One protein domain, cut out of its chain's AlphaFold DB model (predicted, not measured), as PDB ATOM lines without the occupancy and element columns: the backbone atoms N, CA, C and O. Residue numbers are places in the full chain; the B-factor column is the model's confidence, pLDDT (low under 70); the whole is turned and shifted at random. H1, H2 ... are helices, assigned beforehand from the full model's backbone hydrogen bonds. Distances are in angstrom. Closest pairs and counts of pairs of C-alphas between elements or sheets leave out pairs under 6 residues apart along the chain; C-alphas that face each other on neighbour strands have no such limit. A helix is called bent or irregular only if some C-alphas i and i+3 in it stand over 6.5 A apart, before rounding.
ATOM      1  N   LYS A 175       6.198 -15.182  -0.977       83.94
ATOM      2  CA  LYS A 175       5.467 -13.920  -0.803       83.94
ATOM      3  C   LYS A 175       6.382 -12.875  -0.156       83.94
ATOM      4  O   LYS A 175       7.055 -13.181   0.822       83.94
ATOM      5  N   GLY A 176       6.364 -11.642  -0.665       77.44
ATOM      6  CA  GLY A 176       7.164 -10.535  -0.123       77.44
ATOM      7  C   GLY A 176       8.668 -10.650  -0.407       77.44
ATOM      8  O   GLY A 176       9.091 -11.342  -1.335       77.44
ATOM      9  N   GLU A 177       9.478  -9.945   0.383       79.19
ATOM     10  CA  GLU A 177      10.941  -9.841   0.246       79.19
ATOM     11  C   GLU A 177      11.706 -10.868   1.106       79.19
ATOM     12  O   GLU A 177      12.736 -10.553   1.695       79.19
ATOM     13  N   ASP A 178      11.222 -12.111   1.198       86.31
ATOM     14  CA  ASP A 178      11.930 -13.167   1.938       86.31
ATOM     15  C   ASP A 178      13.191 -13.628   1.176       86.31
ATOM     16  O   ASP A 178      13.193 -14.564   0.369       86.31
ATOM     17  N   GLU A 179      14.284 -12.905   1.417       88.00
ATOM     18  CA  GLU A 179      15.598 -13.132   0.818       88.00
ATOM     19  C   GLU A 179      16.220 -14.467   1.264       88.00
ATOM     20  O   GLU A 179      16.978 -15.083   0.510       88.00
ATOM     21  N   VAL A 180      15.879 -14.953   2.463       89.00
ATOM     22  CA  VAL A 180      16.406 -16.211   3.010       89.00
ATOM     23  C   VAL A 180      15.869 -17.393   2.208       89.00
ATOM     24  O   VAL A 180      16.644 -18.244   1.764       89.00
ATOM     25  N   ALA A 181      14.559 -17.419   1.955       87.25
ATOM     26  CA  ALA A 181      13.934 -18.465   1.154       87.25
ATOM     27  C   ALA A 181      14.452 -18.475  -0.299       87.25
ATOM     28  O   ALA A 181      14.736 -19.545  -0.846       87.25
ATOM     29  N   ARG A 182      14.663 -17.297  -0.908       88.62
ATOM     30  CA  ARG A 182      15.230 -17.181  -2.267       88.62
ATOM     31  C   ARG A 182      16.672 -17.697  -2.334       88.62
ATOM     32  O   ARG A 182      17.002 -18.476  -3.229       88.62
ATOM     33  N   LYS A 183      17.518 -17.339  -1.358       89.44
ATOM     34  CA  LYS A 183      18.900 -17.848  -1.256       89.44
ATOM     35  C   LYS A 183      18.945 -19.368  -1.096       89.44
ATOM     36  O   LYS A 183      19.786 -20.016  -1.715       89.44
ATOM     37  N   ALA A 184      18.024 -19.950  -0.327       86.44
ATOM     38  CA  ALA A 184      17.940 -21.400  -0.164       86.44
ATOM     39  C   ALA A 184      17.586 -22.121  -1.481       86.44
ATOM     40  O   ALA A 184      18.203 -23.140  -1.810       86.44
ATOM     41  N   ASN A 185      16.640 -21.587  -2.265       88.69
ATOM     42  CA  ASN A 185      16.302 -22.127  -3.588       88.69
ATOM     43  C   ASN A 185      17.479 -22.018  -4.568       88.69
ATOM     44  O   ASN A 185      17.765 -22.960  -5.313       88.69
ATOM     45  N   GLU A 186      18.184 -20.885  -4.557       90.31
ATOM     46  CA  GLU A 186      19.381 -20.679  -5.370       90.31
ATOM     47  C   GLU A 186      20.506 -21.654  -5.000       90.31
ATOM     48  O   GLU A 186      21.110 -22.270  -5.882       90.31
ATOM     49  N   GLU A 187      20.764 -21.854  -3.707       88.25
ATOM     50  CA  GLU A 187      21.765 -22.811  -3.240       88.25
ATOM     51  C   GLU A 187      21.414 -24.243  -3.655       88.25
ATOM     52  O   GLU A 187      22.276 -24.969  -4.159       88.25
ATOM     53  N   GLU A 188      20.148 -24.650  -3.534       87.44
ATOM     54  CA  GLU A 188      19.699 -25.969  -3.982       87.44
ATOM     55  C   GLU A 188      19.895 -26.161  -5.494       87.44
ATOM     56  O   GLU A 188      20.425 -27.189  -5.933       87.44
ATOM     57  N   ALA A 189      19.518 -25.167  -6.304       90.12
ATOM     58  CA  ALA A 189      19.720 -25.195  -7.749       90.12
ATOM     59  C   ALA A 189      21.211 -25.297  -8.108       90.12
ATOM     60  O   ALA A 189      21.602 -26.101  -8.960       90.12
ATOM     61  N   ASN A 190      22.062 -24.534  -7.423       90.38
ATOM     62  CA  ASN A 190      23.507 -24.561  -7.628       90.38
ATOM     63  C   ASN A 190      24.123 -25.909  -7.228       90.38
ATOM     64  O   ASN A 190      24.988 -26.415  -7.946       90.38
ATOM     65  N   MET A 191      23.648 -26.550  -6.155       88.81
ATOM     66  CA  MET A 191      24.095 -27.897  -5.774       88.81
ATOM     67  C   MET A 191      23.660 -28.965  -6.782       88.81
ATOM     68  O   MET A 191      24.435 -29.869  -7.090       88.81
ATOM     69  N   LYS A 192      22.459 -28.858  -7.358       89.06
ATOM     70  CA  LYS A 192      22.021 -29.762  -8.434       89.06
ATOM     71  C   LYS A 192      22.899 -29.620  -9.680       89.06
ATOM     72  O   LYS A 192      23.362 -30.624 -10.218       89.06
ATOM     73  N   LYS A 193      23.212 -28.386 -10.095       89.94
ATOM     74  CA  LYS A 193      24.145 -28.120 -11.209       89.94
ATOM     75  C   LYS A 193      25.549 -28.654 -10.921       89.94
ATOM     76  O   LYS A 193      26.167 -29.251 -11.800       89.94
ATOM     77  N   LEU A 194      26.033 -28.477  -9.689       88.38
ATOM     78  CA  LEU A 194      27.312 -29.023  -9.243       88.38
ATOM     79  C   LEU A 194      27.354 -30.539  -9.439       88.38
ATOM     80  O   LEU A 194      28.306 -31.030 -10.033       88.38
ATOM     81  N   VAL A 195      26.330 -31.273  -8.996       87.31
ATOM     82  CA  VAL A 195      26.293 -32.739  -9.138       87.31
ATOM     83  C   VAL A 195      26.421 -33.175 -10.601       87.31
ATOM     84  O   VAL A 195      27.132 -34.136 -10.882       87.31
ATOM     85  N   LEU A 196      25.808 -32.443 -11.534       86.69
ATOM     86  CA  LEU A 196      25.865 -32.754 -12.967       86.69
ATOM     87  C   LEU A 196      27.247 -32.525 -13.598       86.69
ATOM     88  O   LEU A 196      27.597 -33.184 -14.575       86.69
ATOM     89  N   GLN A 197      28.012 -31.555 -13.092       87.81
ATOM     90  CA  GLN A 197      29.217 -31.057 -13.767       87.81
ATOM     91  C   GLN A 197      30.506 -31.242 -12.958       87.81
ATOM     92  O   GLN A 197      31.590 -30.959 -13.465       87.81
ATOM     93  N   PHE A 198      30.425 -31.725 -11.715       89.88
ATOM     94  CA  PHE A 198      31.564 -31.767 -10.800       89.88
ATOM     95  C   PHE A 198      32.756 -32.537 -11.372       89.88
ATOM     96  O   PHE A 198      33.849 -31.986 -11.418       89.88
ATOM     97  N   GLY A 199      32.565 -33.776 -11.840       88.56
ATOM     98  CA  GLY A 199      33.687 -34.623 -12.266       88.56
ATOM     99  C   GLY A 199      34.506 -34.006 -13.403       88.56
ATOM    100  O   GLY A 199      35.732 -33.910 -13.326       88.56
ATOM    101  N   VAL A 200      33.821 -33.504 -14.433       88.19
ATOM    102  CA  VAL A 200      34.456 -32.850 -15.588       88.19
ATOM    103  C   VAL A 200      35.090 -31.508 -15.219       88.19
ATOM    104  O   VAL A 200      36.214 -31.231 -15.642       88.19
ATOM    105  N   ASN A 201      34.422 -30.704 -14.385       90.81
ATOM    106  CA  ASN A 201      34.945 -29.417 -13.935       90.81
ATOM    107  C   ASN A 201      36.183 -29.617 -13.063       90.81
ATOM    108  O   ASN A 201      37.204 -28.980 -13.304       90.81
ATOM    109  N   PHE A 202      36.133 -30.554 -12.116       93.00
ATOM    110  CA  PHE A 202      37.242 -30.864 -11.227       93.00
ATOM    111  C   PHE A 202      38.455 -31.387 -11.998       93.00
ATOM    112  O   PHE A 202      39.564 -30.890 -11.804       93.00
ATOM    113  N   LYS A 203      38.256 -32.319 -12.940       92.06
ATOM    114  CA  LYS A 203      39.329 -32.802 -13.824       92.06
ATOM    115  C   LYS A 203      39.983 -31.655 -14.600       92.06
ATOM    116  O   LYS A 203      41.209 -31.580 -14.666       92.06
ATOM    117  N   SER A 204      39.179 -30.745 -15.152       91.38
ATOM    118  CA  SER A 204      39.670 -29.563 -15.868       91.38
ATOM    119  C   SER A 204      40.448 -28.606 -14.962       91.38
ATOM    120  O   SER A 204      41.560 -28.206 -15.309       91.38
ATOM    121  N   SER A 205      39.936 -28.308 -13.765       92.81
ATOM    122  CA  SER A 205      40.629 -27.484 -12.767       92.81
ATOM    123  C   SER A 205      41.966 -28.096 -12.348       92.81
ATOM    124  O   SER A 205      42.968 -27.386 -12.276       92.81
ATOM    125  N   MET A 206      42.021 -29.414 -12.143       94.75
ATOM    126  CA  MET A 206      43.261 -30.113 -11.797       94.75
ATOM    127  C   MET A 206      44.272 -30.104 -12.948       94.75
ATOM    128  O   MET A 206      45.454 -29.847 -12.710       94.75
ATOM    129  N   ALA A 207      43.836 -30.318 -14.193       92.38
ATOM    130  CA  ALA A 207      44.717 -30.243 -15.360       92.38
ATOM    131  C   ALA A 207      45.276 -28.821 -15.562       92.38
ATOM    132  O   ALA A 207      46.469 -28.638 -15.800       92.38
ATOM    133  N   LYS A 208      44.435 -27.797 -15.368       91.31
ATOM    134  CA  LYS A 208      44.842 -26.386 -15.375       91.31
ATOM    135  C   LYS A 208      45.849 -26.071 -14.264       91.31
ATOM    136  O   LYS A 208      46.827 -25.375 -14.521       91.31
ATOM    137  N   GLY A 209      45.648 -26.601 -13.056       93.19
ATOM    138  CA  GLY A 209      46.591 -26.458 -11.945       93.19
ATOM    139  C   GLY A 209      47.973 -27.043 -12.260       93.19
ATOM    140  O   GLY A 209      48.984 -26.395 -11.995       93.19
ATOM    141  N   ALA A 210      48.032 -28.216 -12.903       94.00
ATOM    142  CA  ALA A 210      49.296 -28.804 -13.358       94.00
ATOM    143  C   ALA A 210      50.013 -27.919 -14.390       94.00
ATOM    144  O   ALA A 210      51.218 -27.700 -14.265       94.00
ATOM    145  N   ALA A 211      49.277 -27.385 -15.368       91.19
ATOM    146  CA  ALA A 211      49.805 -26.455 -16.365       91.19
ATOM    147  C   ALA A 211      50.377 -25.177 -15.722       91.19
ATOM    148  O   ALA A 211      51.522 -24.807 -15.983       91.19
ATOM    149  N   VAL A 212      49.636 -24.560 -14.794       92.00
ATOM    150  CA  VAL A 212      50.094 -23.396 -14.008       92.00
ATOM    151  C   VAL A 212      51.405 -23.693 -13.280       92.00
ATOM    152  O   VAL A 212      52.352 -22.912 -13.377       92.00
ATOM    153  N   ILE A 213      51.512 -24.856 -12.625       94.44
ATOM    154  CA  ILE A 213      52.748 -25.276 -11.953       94.44
ATOM    155  C   ILE A 213      53.931 -25.303 -12.927       94.44
ATOM    156  O   ILE A 213      55.016 -24.834 -12.577       94.44
ATOM    157  N   GLN A 214      53.761 -25.850 -14.135       93.56
ATOM    158  CA  GLN A 214      54.858 -25.916 -15.106       93.56
ATOM    159  C   GLN A 214      55.213 -24.542 -15.676       93.56
ATOM    160  O   GLN A 214      56.399 -24.251 -15.836       93.56
ATOM    161  N   ARG A 215      54.226 -23.670 -15.918       91.12
ATOM    162  CA  ARG A 215      54.472 -22.300 -16.390       91.12
ATOM    163  C   ARG A 215      55.284 -21.486 -15.381       91.12
ATOM    164  O   ARG A 215      56.293 -20.896 -15.764       91.12
ATOM    165  N   ILE A 216      54.948 -21.561 -14.092       92.56
ATOM    166  CA  ILE A 216      55.721 -20.889 -13.032       92.56
ATOM    167  C   ILE A 216      57.116 -21.526 -12.874       92.56
ATOM    168  O   ILE A 216      58.098 -20.822 -12.671       92.56
ATOM    169  N   LYS A 217      57.274 -22.850 -13.035       91.06
ATOM    170  CA  LYS A 217      58.615 -23.484 -13.044       91.06
ATOM    171  C   LYS A 217      59.494 -23.028 -14.211       91.06
ATOM    172  O   LYS A 217      60.723 -23.007 -14.089       91.06
ATOM    173  N   ALA A 218      58.890 -22.732 -15.357       87.56
ATOM    174  CA  ALA A 218      59.610 -22.250 -16.526       87.56
ATOM    175  C   ALA A 218      60.079 -20.802 -16.343       87.56
ATOM    176  O   ALA A 218      61.233 -20.512 -16.656       87.56
ATOM    177  N   SER A 219      59.237 -19.944 -15.761       89.75
ATOM    178  CA  SER A 219      59.568 -18.552 -15.441       89.75
ATOM    179  C   SER A 219      59.189 -18.239 -13.986       89.75
ATOM    180  O   SER A 219      58.060 -17.830 -13.717       89.75
ATOM    181  N   PRO A 220      60.088 -18.507 -13.016       91.69
ATOM    182  CA  PRO A 220      59.797 -18.331 -11.596       91.69
ATOM    183  C   PRO A 220      59.982 -16.868 -11.187       91.69
ATOM    184  O   PRO A 220      60.859 -16.550 -10.392       91.69
ATOM    185  N   ASP A 221      59.180 -15.976 -11.753       93.94
ATOM    186  CA  ASP A 221      59.163 -14.544 -11.451       93.94
ATOM    187  C   ASP A 221      57.781 -14.104 -10.938       93.94
ATOM    188  O   ASP A 221      56.780 -14.807 -11.118       93.94
ATOM    189  N   ALA A 222      57.729 -12.948 -10.269       94.12
ATOM    190  CA  ALA A 222      56.511 -12.428  -9.651       94.12
ATOM    191  C   ALA A 222      55.373 -12.205 -10.660       94.12
ATOM    192  O   ALA A 222      54.216 -12.526 -10.375       94.12
ATOM    193  N   ALA A 223      55.689 -11.702 -11.857       94.00
ATOM    194  CA  ALA A 223      54.692 -11.418 -12.884       94.00
ATOM    195  C   ALA A 223      54.048 -12.710 -13.405       94.00
ATOM    196  O   ALA A 223      52.820 -12.802 -13.497       94.00
ATOM    197  N   THR A 224      54.859 -13.731 -13.684       93.00
ATOM    198  CA  THR A 224      54.382 -15.056 -14.083       93.00
ATOM    199  C   THR A 224      53.575 -15.704 -12.962       93.00
ATOM    200  O   THR A 224      52.481 -16.201 -13.223       93.00
ATOM    201  N   TYR A 225      54.054 -15.666 -11.714       94.00
ATOM    202  CA  TYR A 225      53.316 -16.214 -10.573       94.00
ATOM    203  C   TYR A 225      51.926 -15.580 -10.445       94.00
ATOM    204  O   TYR A 225      50.927 -16.296 -10.477       94.00
ATOM    205  N   ASN A 226      51.855 -14.248 -10.380       92.19
ATOM    206  CA  ASN A 226      50.602 -13.510 -10.196       92.19
ATOM    207  C   ASN A 226      49.615 -13.778 -11.336       92.19
ATOM    208  O   ASN A 226      48.442 -14.063 -11.097       92.19
ATOM    209  N   LYS A 227      50.103 -13.776 -12.581       90.81
ATOM    210  CA  LYS A 227      49.290 -14.074 -13.764       90.81
ATOM    211  C   LYS A 227      48.705 -15.489 -13.737       90.81
ATOM    212  O   LYS A 227      47.556 -15.694 -14.135       90.81
ATOM    213  N   GLU A 228      49.508 -16.480 -13.358       90.56
ATOM    214  CA  GLU A 228      49.135 -17.890 -13.470       90.56
ATOM    215  C   GLU A 228      48.321 -18.383 -12.262       90.56
ATOM    216  O   GLU A 228      47.339 -19.115 -12.433       90.56
ATOM    217  N   MET A 229      48.659 -17.939 -11.049       88.31
ATOM    218  CA  MET A 229      47.968 -18.337  -9.816       88.31
ATOM    219  C   MET A 229      46.537 -17.818  -9.735       88.31
ATOM    220  O   MET A 229      45.656 -18.562  -9.295       88.31
ATOM    221  N   ASP A 230      46.274 -16.629 -10.288       78.69
ATOM    222  CA  ASP A 230      44.924 -16.083 -10.473       78.69
ATOM    223  C   ASP A 230      43.972 -17.057 -11.176       78.69
ATOM    224  O   ASP A 230      42.759 -17.051 -10.955       78.69
ATOM    225  N   ARG A 231      44.524 -17.913 -12.039       71.25
ATOM    226  CA  ARG A 231      43.763 -18.861 -12.845       71.25
ATOM    227  C   ARG A 231      43.809 -20.277 -12.267       71.25
ATOM    228  O   ARG A 231      42.859 -21.021 -12.488       71.25
ATOM    229  N   GLY A 232      44.875 -20.681 -11.577       70.88
ATOM    230  CA  GLY A 232      45.100 -22.075 -11.169       70.88
ATOM    231  C   GLY A 232      44.445 -22.491  -9.848       70.88
ATOM    232  O   GLY A 232      43.760 -23.512  -9.797       70.88
ATOM    233  N   GLY A 233      44.655 -21.720  -8.776       77.62
ATOM    234  CA  GLY A 233      44.249 -22.119  -7.419       77.62
ATOM    235  C   GLY A 233      42.749 -21.969  -7.154       77.62
ATOM    236  O   GLY A 233      42.139 -22.811  -6.488       77.62
ATOM    237  N   ARG A 234      42.140 -20.923  -7.723       86.31
ATOM    238  CA  ARG A 234      40.736 -20.550  -7.499       86.31
ATOM    239  C   ARG A 234      39.754 -21.658  -7.868       86.31
ATOM    240  O   ARG A 234      38.897 -22.004  -7.057       86.31
ATOM    241  N   ASP A 235      39.894 -22.235  -9.058       87.81
ATOM    242  CA  ASP A 235      38.938 -23.229  -9.561       87.81
ATOM    243  C   ASP A 235      38.993 -24.527  -8.732       87.81
ATOM    244  O   ASP A 235      37.958 -25.119  -8.424       87.81
ATOM    245  N   ILE A 236      40.192 -24.955  -8.317       92.19
ATOM    246  CA  ILE A 236      40.377 -26.138  -7.458       92.19
ATOM    247  C   ILE A 236      39.741 -25.890  -6.087       92.19
ATOM    248  O   ILE A 236      38.943 -26.704  -5.618       92.19
ATOM    249  N   SER A 237      40.043 -24.744  -5.469       92.38
ATOM    250  CA  SER A 237      39.476 -24.363  -4.174       92.38
ATOM    251  C   SER A 237      37.954 -24.292  -4.210       92.38
ATOM    252  O   SER A 237      37.308 -24.836  -3.317       92.38
ATOM    253  N   GLN A 238      37.375 -23.685  -5.249       89.81
ATOM    254  CA  GLN A 238      35.926 -23.576  -5.380       89.81
ATOM    255  C   GLN A 238      35.267 -24.953  -5.475       89.81
ATOM    256  O   GLN A 238      34.242 -25.183  -4.835       89.81
ATOM    257  N   ASN A 239      35.854 -25.885  -6.231       91.50
ATOM    258  CA  ASN A 239      35.329 -27.245  -6.303       91.50
ATOM    259  C   ASN A 239      35.391 -27.953  -4.942       91.50
ATOM    260  O   ASN A 239      34.404 -28.567  -4.554       91.50
ATOM    261  N   LEU A 240      36.489 -27.838  -4.189       93.19
ATOM    262  CA  LEU A 240      36.592 -28.457  -2.860       93.19
ATOM    263  C   LEU A 240      35.591 -27.860  -1.862       93.19
ATOM    264  O   LEU A 240      34.913 -28.606  -1.158       93.19
ATOM    265  N   VAL A 241      35.423 -26.533  -1.851       90.44
ATOM    266  CA  VAL A 241      34.387 -25.857  -1.048       90.44
ATOM    267  C   VAL A 241      32.992 -26.341  -1.441       90.44
ATOM    268  O   VAL A 241      32.151 -26.597  -0.582       90.44
ATOM    269  N   ASN A 242      32.740 -26.521  -2.735       89.75
ATOM    270  CA  ASN A 242      31.472 -27.046  -3.222       89.75
ATOM    271  C   ASN A 242      31.223 -28.492  -2.757       89.75
ATOM    272  O   ASN A 242      30.081 -28.829  -2.458       89.75
ATOM    273  N   VAL A 243      32.259 -29.330  -2.621       91.19
ATOM    274  CA  VAL A 243      32.117 -30.671  -2.022       91.19
ATOM    275  C   VAL A 243      31.755 -30.588  -0.537       91.19
ATOM    276  O   VAL A 243      30.868 -31.326  -0.106       91.19
ATOM    277  N   VAL A 244      32.366 -29.673   0.233       90.38
ATOM    278  CA  VAL A 244      31.979 -29.432   1.642       90.38
ATOM    279  C   VAL A 244      30.488 -29.108   1.717       90.38
ATOM    280  O   VAL A 244      29.743 -29.760   2.448       90.38
ATOM    281  N   LYS A 245      30.034 -28.141   0.910       88.94
ATOM    282  CA  LYS A 245      28.625 -27.723   0.864       88.94
ATOM    283  C   LYS A 245      27.700 -28.865   0.454       88.94
ATOM    284  O   LYS A 245      26.671 -29.077   1.087       88.94
ATOM    285  N   LEU A 246      28.088 -29.641  -0.557       89.62
ATOM    286  CA  LEU A 246      27.321 -30.792  -1.029       89.62
ATOM    287  C   LEU A 246      27.114 -31.837   0.079       89.62
ATOM    288  O   LEU A 246      26.011 -32.364   0.225       89.62
ATOM    289  N   LYS A 247      28.162 -32.127   0.860       88.94
ATOM    290  CA  LYS A 247      28.118 -33.090   1.971       88.94
ATOM    291  C   LYS A 247      27.363 -32.560   3.190       88.94
ATOM    292  O   LYS A 247      26.707 -33.343   3.873       88.94
ATOM    293  N   ALA A 248      27.428 -31.254   3.447       88.50
ATOM    294  CA  ALA A 248      26.701 -30.612   4.538       88.50
ATOM    295  C   ALA A 248      25.199 -30.446   4.239       88.50
ATOM    296  O   ALA A 248      24.385 -30.445   5.160       88.50
ATOM    297  N   ASN A 249      24.815 -30.330   2.964       85.62
ATOM    298  CA  ASN A 249      23.432 -30.085   2.570       85.62
ATOM    299  C   ASN A 249      22.529 -31.309   2.859       85.62
ATOM    300  O   ASN A 249      22.695 -32.354   2.221       85.62
ATOM    301  N   PRO A 250      21.513 -31.201   3.741       85.06
ATOM    302  CA  PRO A 250      20.661 -32.332   4.119       85.06
ATOM    303  C   PRO A 250      19.895 -32.975   2.958       85.06
ATOM    304  O   PRO A 250      19.626 -34.175   3.012       85.06
ATOM    305  N   LYS A 251      19.570 -32.205   1.912       84.06
ATOM    306  CA  LYS A 251      18.846 -32.683   0.725       84.06
ATOM    307  C   LYS A 251      19.753 -33.409  -0.270       84.06
ATOM    308  O   LYS A 251      19.270 -34.215  -1.058       84.06
ATOM    309  N   MET A 252      21.058 -33.129  -0.241       84.25
ATOM    310  CA  MET A 252      22.015 -33.616  -1.242       84.25
ATOM    311  C   MET A 252      23.049 -34.595  -0.679       84.25
ATOM    312  O   MET A 252      23.643 -35.351  -1.451       84.25
ATOM    313  N   LYS A 253      23.229 -34.653   0.648       82.88
ATOM    314  CA  LYS A 253      24.181 -35.553   1.323       82.88
ATOM    315  C   LYS A 253      23.949 -37.036   1.021       82.88
ATOM    316  O   LYS A 253      24.871 -37.839   1.108       82.88
ATOM    317  N   SER A 254      22.721 -37.406   0.656       83.75
ATOM    318  CA  SER A 254      22.342 -38.771   0.283       83.75
ATOM    319  C   SER A 254      22.560 -39.090  -1.200       83.75
ATOM    320  O   SER A 254      22.432 -40.258  -1.582       83.75
ATOM    321  N   SER A 255      22.905 -38.094  -2.027       84.00
ATOM    322  CA  SER A 255      23.184 -38.294  -3.448       84.00
ATOM    323  C   SER A 255      24.361 -39.250  -3.652       84.00
ATOM    324  O   SER A 255      25.297 -39.301  -2.850       84.00
ATOM    325  N   SER A 256      24.323 -40.009  -4.753       84.94
ATOM    326  CA  SER A 256      25.390 -40.954  -5.117       84.94
ATOM    327  C   SER A 256      26.757 -40.265  -5.154       84.94
ATOM    328  O   SER A 256      27.721 -40.766  -4.578       84.94
ATOM    329  N   LEU A 257      26.821 -39.063  -5.740       85.19
ATOM    330  CA  LEU A 257      28.048 -38.280  -5.792       85.19
ATOM    331  C   LEU A 257      28.534 -37.889  -4.386       85.19
ATOM    332  O   LEU A 257      29.683 -38.155  -4.052       85.19
ATOM    333  N   ALA A 258      27.671 -37.324  -3.533       86.44
ATOM    334  CA  ALA A 258      28.063 -36.898  -2.184       86.44
ATOM    335  C   ALA A 258      28.606 -38.050  -1.321       86.44
ATOM    336  O   ALA A 258      29.547 -37.848  -0.548       86.44
ATOM    337  N   LYS A 259      28.040 -39.256  -1.477       87.81
ATOM    338  CA  LYS A 259      28.490 -40.475  -0.789       87.81
ATOM    339  C   LYS A 259      29.853 -40.961  -1.277       87.81
ATOM    340  O   LYS A 259      30.658 -41.398  -0.464       87.81
ATOM    341  N   LYS A 260      30.102 -40.895  -2.587       89.06
ATOM    342  CA  LYS A 260      31.332 -41.409  -3.207       89.06
ATOM    343  C   LYS A 260      32.518 -40.450  -3.111       89.06
ATOM    344  O   LYS A 260      33.659 -40.895  -3.159       89.06
ATOM    345  N   LEU A 261      32.270 -39.143  -3.023       90.75
ATOM    346  CA  LEU A 261      33.355 -38.171  -2.936       90.75
ATOM    347  C   LEU A 261      34.070 -38.264  -1.579       90.75
ATOM    348  O   LEU A 261      33.391 -38.347  -0.552       90.75
ATOM    349  N   PRO A 262      35.410 -38.190  -1.542       91.12
ATOM    350  CA  PRO A 262      36.153 -37.996  -0.301       91.12
ATOM    351  C   PRO A 262      35.710 -36.723   0.425       91.12
ATOM    352  O   PRO A 262      35.209 -35.782  -0.195       91.12
ATOM    353  N   ASP A 263      35.890 -36.672   1.744       89.62
ATOM    354  CA  ASP A 263      35.760 -35.411   2.473       89.62
ATOM    355  C   ASP A 263      36.946 -34.494   2.115       89.62
ATOM    356  O   ASP A 263      38.101 -34.894   2.291       89.62
ATOM    357  N   PRO A 264      36.709 -33.283   1.580       88.69
ATOM    358  CA  PRO A 264      37.776 -32.326   1.310       88.69
ATOM    359  C   PRO A 264      38.501 -31.853   2.580       88.69
ATOM    360  O   PRO A 264      39.671 -31.495   2.465       88.69
ATOM    361  N   GLY A 265      37.867 -31.861   3.762       85.38
ATOM    362  CA  GLY A 265      38.488 -31.569   5.061       85.38
ATOM    363  C   GLY A 265      39.537 -30.445   5.037       85.38
ATOM    364  O   GLY A 265      39.292 -29.342   4.544       85.38
ATOM    365  N   ARG A 266      40.751 -30.751   5.521       89.31
ATOM    366  CA  ARG A 266      41.893 -29.817   5.531       89.31
ATOM    367  C   ARG A 266      42.341 -29.359   4.140       89.31
ATOM    368  O   ARG A 266      42.898 -28.277   4.028       89.31
ATOM    369  N   LEU A 267      42.087 -30.122   3.073       92.94
ATOM    370  CA  LEU A 267      42.528 -29.753   1.721       92.94
ATOM    371  C   LEU A 267      41.840 -28.477   1.221       92.94
ATOM    372  O   LEU A 267      42.475 -27.679   0.534       92.94
ATOM    373  N   ALA A 268      40.565 -28.266   1.575       89.56
ATOM    374  CA  ALA A 268      39.847 -27.034   1.242       89.56
ATOM    375  C   ALA A 268      40.453 -25.812   1.956       89.56
ATOM    376  O   ALA A 268      40.557 -24.735   1.368       89.56
ATOM    377  N   THR A 269      40.905 -25.981   3.199       90.38
ATOM    378  CA  THR A 269      41.593 -24.931   3.961       90.38
ATOM    379  C   THR A 269      42.992 -24.668   3.406       90.38
ATOM    380  O   THR A 269      43.331 -23.520   3.133       90.38
ATOM    381  N   ASP A 270      43.776 -25.716   3.154       93.56
ATOM    382  CA  ASP A 270      45.175 -25.623   2.725       93.56
ATOM    383  C   ASP A 270      45.344 -24.937   1.356       93.56
ATOM    384  O   ASP A 270      46.340 -24.254   1.117       93.56
ATOM    385  N   ILE A 271      44.375 -25.095   0.446       93.12
ATOM    386  CA  ILE A 271      44.411 -24.460  -0.883       93.12
ATOM    387  C   ILE A 271      43.949 -22.994  -0.852       93.12
ATOM    388  O   ILE A 271      44.295 -22.217  -1.743       93.12
ATOM    389  N   THR A 272      43.180 -22.596   0.167       91.88
ATOM    390  CA  THR A 272      42.546 -21.270   0.243       91.88
ATOM    391  C   THR A 272      43.551 -20.111   0.178       91.88
ATOM    392  O   THR A 272      43.304 -19.187  -0.604       91.88
ATOM    393  N   PRO A 273      44.706 -20.143   0.883       93.56
ATOM    394  CA  PRO A 273      45.729 -19.101   0.774       93.56
ATOM    395  C   PRO A 273      46.182 -18.821  -0.662       93.56
ATOM    396  O   PRO A 273      46.418 -17.670  -1.005       93.56
ATOM    397  N   PHE A 274      46.261 -19.853  -1.504       93.19
ATOM    398  CA  PHE A 274      46.683 -19.757  -2.905       93.19
ATOM    399  C   PHE A 274      45.548 -19.368  -3.856       93.19
ATOM    400  O   PHE A 274      45.792 -18.835  -4.933       93.19
ATOM    401  N   ALA A 275      44.307 -19.669  -3.480       88.88
ATOM    402  CA  ALA A 275      43.130 -19.439  -4.304       88.88
ATOM    403  C   ALA A 275      42.545 -18.035  -4.131       88.88
ATOM    404  O   ALA A 275      42.264 -17.365  -5.119       88.88
ATOM    405  N   ASN A 276      42.352 -17.614  -2.879       85.88
ATOM    406  CA  ASN A 276      41.657 -16.378  -2.509       85.88
ATOM    407  C   ASN A 276      42.337 -15.635  -1.345       85.88
ATOM    408  O   ASN A 276      41.790 -14.652  -0.858       85.88
ATOM    409  N   GLY A 277      43.484 -16.117  -0.865       86.94
ATOM    410  CA  GLY A 277      44.175 -15.553   0.291       86.94
ATOM    411  C   GLY A 277      45.478 -14.839  -0.057       86.94
ATOM    412  O   GLY A 277      45.749 -14.476  -1.200       86.94
ATOM    413  N   ASN A 278      46.310 -14.668   0.965       90.06
ATOM    414  CA  ASN A 278      47.558 -13.909   0.920       90.06
ATOM    415  C   ASN A 278      48.673 -14.523   0.054       90.06
ATOM    416  O   ASN A 278      49.648 -13.837  -0.223       90.06
ATOM    417  N   LYS A 279      48.557 -15.790  -0.365       92.50
ATOM    418  CA  LYS A 279      49.526 -16.457  -1.256       92.50
ATOM    419  C   LYS A 279      49.066 -16.479  -2.712       92.50
ATOM    420  O   LYS A 279      49.776 -17.016  -3.560       92.50
ATOM    421  N   ARG A 280      47.889 -15.927  -3.022       91.25
ATOM    422  CA  ARG A 280      47.378 -15.818  -4.396       91.25
ATOM    423  C   ARG A 280      48.270 -14.921  -5.252       91.25
ATOM    424  O   ARG A 280      48.509 -15.227  -6.415       91.25
ATOM    425  N   THR A 281      48.770 -13.847  -4.656       91.94
ATOM    426  CA  THR A 281      49.684 -12.897  -5.282       91.94
ATOM    427  C   THR A 281      50.946 -12.756  -4.448       91.94
ATOM    428  O   THR A 281      50.915 -12.908  -3.229       91.94
ATOM    429  N   VAL A 282      52.045 -12.425  -5.105       93.38
ATOM    430  CA  VAL A 282      53.312 -12.040  -4.494       93.38
ATOM    431  C   VAL A 282      53.632 -10.597  -4.839       93.38
ATOM    432  O   VAL A 282      53.155 -10.066  -5.846       93.38
ATOM    433  N   ASP A 283      54.463  -9.982  -4.003       93.44
ATOM    434  CA  ASP A 283      55.042  -8.672  -4.276       93.44
ATOM    435  C   ASP A 283      55.744  -8.663  -5.648       93.44
ATOM    436  O   ASP A 283      56.398  -9.640  -6.023       93.44
ATOM    437  N   GLY A 284      55.616  -7.569  -6.404       92.12
ATOM    438  CA  GLY A 284      56.242  -7.425  -7.724       92.12
ATOM    439  C   GLY A 284      57.773  -7.502  -7.699       92.12
ATOM    440  O   GLY A 284      58.386  -7.814  -8.717       92.12
ATOM    441  N   THR A 285      58.383  -7.270  -6.537       93.12
ATOM    442  CA  THR A 285      59.826  -7.365  -6.282       93.12
ATOM    443  C   THR A 285      60.263  -8.738  -5.762       93.12
ATOM    444  O   THR A 285      61.448  -8.946  -5.496       93.12
ATOM    445  N   ALA A 286      59.336  -9.696  -5.623       94.38
ATOM    446  CA  ALA A 286      59.648 -11.026  -5.117       94.38
ATOM    447  C   ALA A 286      60.728 -11.710  -5.967       94.38
ATOM    448  O   ALA A 286      60.634 -11.833  -7.191       94.38
ATOM    449  N   THR A 287      61.756 -12.201  -5.284       95.38
ATOM    450  CA  THR A 287      62.878 -12.895  -5.909       95.38
ATOM    451  C   THR A 287      62.441 -14.247  -6.479       95.38
ATOM    452  O   THR A 287      61.511 -14.881  -5.960       95.38
ATOM    453  N   PRO A 288      63.178 -14.790  -7.465       94.94
ATOM    454  CA  PRO A 288      62.891 -16.121  -7.983       94.94
ATOM    455  C   PRO A 288      62.901 -17.227  -6.925       94.94
ATOM    456  O   PRO A 288      62.199 -18.230  -7.061       94.94
ATOM    457  N   GLN A 289      63.682 -17.065  -5.856       95.44
ATOM    458  CA  GLN A 289      63.718 -18.035  -4.767       95.44
ATOM    459  C   GLN A 289      62.442 -17.987  -3.918       95.44
ATOM    460  O   GLN A 289      61.897 -19.041  -3.600       95.44
ATOM    461  N   GLN A 290      61.918 -16.795  -3.616       95.00
ATOM    462  CA  GLN A 290      60.641 -16.642  -2.907       95.00
ATOM    463  C   GLN A 290      59.478 -17.237  -3.714       95.00
ATOM    464  O   GLN A 290      58.666 -17.984  -3.166       95.00
ATOM    465  N   VAL A 291      59.448 -17.005  -5.032       96.25
ATOM    466  CA  VAL A 291      58.456 -17.615  -5.935       96.25
ATOM    467  C   VAL A 291      58.551 -19.146  -5.914       96.25
ATOM    468  O   VAL A 291      57.531 -19.830  -5.830       96.25
ATOM    469  N   LYS A 292      59.765 -19.714  -5.942       95.06
ATOM    470  CA  LYS A 292      59.973 -21.172  -5.870       95.06
ATOM    471  C   LYS A 292      59.498 -21.783  -4.550       95.06
ATOM    472  O   LYS A 292      58.965 -22.893  -4.576       95.06
ATOM    473  N   VAL A 293      59.687 -21.095  -3.422       95.88
ATOM    474  CA  VAL A 293      59.204 -21.558  -2.109       95.88
ATOM    475  C   VAL A 293      57.678 -21.650  -2.116       95.88
ATOM    476  O   VAL A 293      57.135 -22.728  -1.888       95.88
ATOM    477  N   LEU A 294      56.989 -20.575  -2.509       95.06
ATOM    478  CA  LEU A 294      55.524 -20.561  -2.591       95.06
ATOM    479  C   LEU A 294      54.982 -21.598  -3.575       95.06
ATOM    480  O   LEU A 294      54.000 -22.287  -3.293       95.06
ATOM    481  N   LEU A 295      55.646 -21.757  -4.719       95.56
ATOM    482  CA  LEU A 295      55.275 -22.776  -5.689       95.56
ATOM    483  C   LEU A 295      55.439 -24.194  -5.126       95.56
ATOM    484  O   LEU A 295      54.631 -25.063  -5.441       95.56
ATOM    485  N   THR A 296      56.463 -24.443  -4.307       96.69
ATOM    486  CA  THR A 296      56.678 -25.750  -3.664       96.69
ATOM    487  C   THR A 296      55.528 -26.080  -2.722       96.69
ATOM    488  O   THR A 296      54.934 -27.149  -2.839       96.69
ATOM    489  N   GLU A 297      55.128 -25.124  -1.887       96.19
ATOM    490  CA  GLU A 297      53.974 -25.288  -1.004       96.19
ATOM    491  C   GLU A 297      52.681 -25.559  -1.791       96.19
ATOM    492  O   GLU A 297      51.937 -26.489  -1.469       96.19
ATOM    493  N   PHE A 298      52.431 -24.809  -2.872       95.81
ATOM    494  CA  PHE A 298      51.274 -25.047  -3.736       95.81
ATOM    495  C   PHE A 298      51.300 -26.446  -4.366       95.81
ATOM    496  O   PHE A 298      50.275 -27.127  -4.401       95.81
ATOM    497  N   ILE A 299      52.466 -26.903  -4.840       96.19
ATOM    498  CA  ILE A 299      52.646 -28.244  -5.414       96.19
ATOM    499  C   ILE A 299      52.302 -29.329  -4.393       96.19
ATOM    500  O   ILE A 299      51.682 -30.328  -4.760       96.19
ATOM    501  N   ASP A 300      52.689 -29.155  -3.133       97.00
ATOM    502  CA  ASP A 300      52.433 -30.149  -2.093       97.00
ATOM    503  C   ASP A 300      50.943 -30.235  -1.745       97.00
ATOM    504  O   ASP A 300      50.398 -31.333  -1.605       97.00
ATOM    505  N   VAL A 301      50.241 -29.099  -1.692       95.88
ATOM    506  CA  VAL A 301      48.772 -29.086  -1.575       95.88
ATOM    507  C   VAL A 301      48.133 -29.740  -2.806       95.88
ATOM    508  O   VAL A 301      47.305 -30.643  -2.668       95.88
ATOM    509  N   TYR A 302      48.556 -29.348  -4.011       96.06
ATOM    510  CA  TYR A 302      48.046 -29.881  -5.275       96.06
ATOM    511  C   TYR A 302      48.180 -31.406  -5.355       96.06
ATOM    512  O   TYR A 302      47.221 -32.090  -5.705       96.06
ATOM    513  N   LYS A 303      49.347 -31.960  -4.999       96.62
ATOM    514  CA  LYS A 303      49.586 -33.410  -5.007       96.62
ATOM    515  C   LYS A 303      48.674 -34.143  -4.032       96.62
ATOM    516  O   LYS A 303      48.107 -35.166  -4.400       96.62
ATOM    517  N   ARG A 304      48.492 -33.619  -2.815       96.38
ATOM    518  CA  ARG A 304      47.578 -34.217  -1.827       96.38
ATOM    519  C   ARG A 304      46.136 -34.241  -2.342       96.38
ATOM    520  O   ARG A 304      45.467 -35.266  -2.217       96.38
ATOM    521  N   ILE A 305      45.685 -33.163  -2.990       96.44
ATOM    522  CA  ILE A 305      44.371 -33.109  -3.650       96.44
ATOM    523  C   ILE A 305      44.291 -34.133  -4.788       96.44
ATOM    524  O   ILE A 305      43.331 -34.899  -4.851       96.44
ATOM    525  N   ALA A 306      45.302 -34.179  -5.660       95.19
ATOM    526  CA  ALA A 306      45.345 -35.088  -6.802       95.19
ATOM    527  C   ALA A 306      45.275 -36.560  -6.380       95.19
ATOM    528  O   ALA A 306      44.525 -37.327  -6.975       95.19
ATOM    529  N   THR A 307      46.004 -36.938  -5.328       95.56
ATOM    530  CA  THR A 307      45.952 -38.288  -4.757       95.56
ATOM    531  C   THR A 307      44.585 -38.586  -4.149       95.56
ATOM    532  O   THR A 307      44.003 -39.627  -4.438       95.56
ATOM    533  N   THR A 308      44.043 -37.664  -3.350       95.44
ATOM    534  CA  THR A 308      42.759 -37.865  -2.656       95.44
ATOM    535  C   THR A 308      41.601 -38.034  -3.641       95.44
ATOM    536  O   THR A 308      40.725 -38.864  -3.433       95.44
ATOM    537  N   TYR A 309      41.610 -37.281  -4.742       94.19
ATOM    538  CA  TYR A 309      40.542 -37.269  -5.744       94.19
ATOM    539  C   TYR A 309      40.931 -37.980  -7.055       94.19
ATOM    540  O   TYR A 309      40.380 -37.678  -8.117       94.19
ATOM    541  N   ALA A 310      41.862 -38.937  -7.002       93.06
ATOM    542  CA  ALA A 310      42.383 -39.629  -8.184       93.06
ATOM    543  C   ALA A 310      41.283 -40.308  -9.026       93.06
ATOM    544  O   ALA A 310      41.322 -40.265 -10.261       93.06
ATOM    545  N   ASP A 311      40.260 -40.874  -8.386       88.69
ATOM    546  CA  ASP A 311      39.138 -41.519  -9.081       88.69
ATOM    547  C   ASP A 311      38.236 -40.517  -9.820       88.69
ATOM    548  O   ASP A 311      37.710 -40.825 -10.890       88.69
ATOM    549  N   VAL A 312      38.114 -39.284  -9.318       89.12
ATOM    550  CA  VAL A 312      37.409 -38.202 -10.028       89.12
ATOM    551  C   VAL A 312      38.225 -37.755 -11.238       89.12
ATOM    552  O   VAL A 312      37.703 -37.655 -12.345       89.12
ATOM    553  N   ILE A 313      39.529 -37.537 -11.049       87.56
ATOM    554  CA  ILE A 313      40.436 -37.058 -12.103       87.56
ATOM    555  C   ILE A 313      40.552 -38.081 -13.242       87.56
ATOM    556  O   ILE A 313      40.581 -37.712 -14.421       87.56
ATOM    557  N   SER A 314      40.583 -39.371 -12.905       84.19
ATOM    558  CA  SER A 314      40.625 -40.465 -13.881       84.19
ATOM    559  C   SER A 314      39.274 -40.758 -14.540       84.19
ATOM    560  O   SER A 314      39.241 -41.475 -15.537       84.19
ATOM    561  N   GLY A 315      38.176 -40.170 -14.049       79.50
ATOM    562  CA  GLY A 315      36.828 -40.397 -14.572       79.50
ATOM    563  C   GLY A 315      36.204 -41.727 -14.140       79.50
ATOM    564  O   GLY A 315      35.235 -42.159 -14.752       79.50
ATOM    565  N   LYS A 316      36.744 -42.376 -13.100       77.19
ATOM    566  CA  LYS A 316      36.151 -43.572 -12.474       77.19
ATOM    567  C   LYS A 316      34.942 -43.233 -11.601       77.19
ATOM    568  O   LYS A 316      34.102 -44.089 -11.342       77.19
ATOM    569  N   LEU A 317      34.858 -41.983 -11.150       66.31
ATOM    570  CA  LEU A 317      33.686 -41.409 -10.496       66.31
ATOM    571  C   LEU A 317      32.875 -40.606 -11.520       66.31
ATOM    572  O   LEU A 317      33.014 -39.387 -11.618       66.31
ATOM    573  N   GLY A 318      32.066 -41.332 -12.293       51.25
ATOM    574  CA  GLY A 318      31.025 -40.835 -13.196       51.25
ATOM    575  C   GLY A 318      29.716 -41.561 -12.932       51.25
ATOM    576  O   GLY A 318      29.781 -42.768 -12.597       51.25
TER     577      GLY A 318
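What this domain is: This is residues 175 to 318 of the 318 residues of an uncharacterized protein of Pelomonas sp. BT06 (UniProt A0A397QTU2). H1b, H2b, H4 and H5 make an up-and-down bundle, each running against the one before; from it residues 175 to 186, partly H1a, stick out. The 144 printed residues, with six named helices, H1 to H6, are all helix by class, only just compact, close to loose (radius of gyration of the C-alphas 17.1 A), spanning 56 by 41 by 21 A.

Where its parts are: H1, residues 179 to 218, begins at C-alpha (15.598, -13.132, 0.818). Assigned as one helix by hydrogen bonds, it is bent (C-alphas 196 and 199 are 8.1 A apart): H1a, 179 to 196, 26.1 A; H1b, 199 to 218, 29.0 A. H2, 222 to 248, also assigned as one, is bent (C-alphas 230 and 233, 6.8 A): H2a, 222 to 230; H2b, 233 to 248, 22.9 A. H3 is 256 to 260; H4, 265 to 275, is only just irregular, with C-alphas 270 and 273 6.8 A apart; H5, 288 to 308, is 30.1 A; H6 is 310 to 313, and its last C-alpha, that of Ile 313, is at (40.436, -37.058, -12.103).

How they stand to each other: H1a and H1b are about perpendicular, 79 degrees. H1b and H2a form a hairpin, closest C-alphas Val 212 and Glu 228, 5.6 A. H2b touches H4, closest C-alphas Arg 234 and Ala 275, 4.1 A, and, with residues 243 to 247 alone, H3, Lys 247 and Ala 258, 5.6 A. H1b touches H5, Ile 213 and Ile 299, 7.2 A, and, with 199 to 206 alone, H6, Lys 203 and Ile 313, 4.7 A. Each O i to N i+4 pair is within hydrogen-bond range in H1a, H1b, H2a, H2b, H3 and H5; in H4 3 of 7 are, with 5 of 8 O i to N i+3; H6 is too short.

The domain as a whole: The printed part has no cut; the H4 to H5 link is long, 12 residues. Residues 317 to 318 have pLDDT under 70.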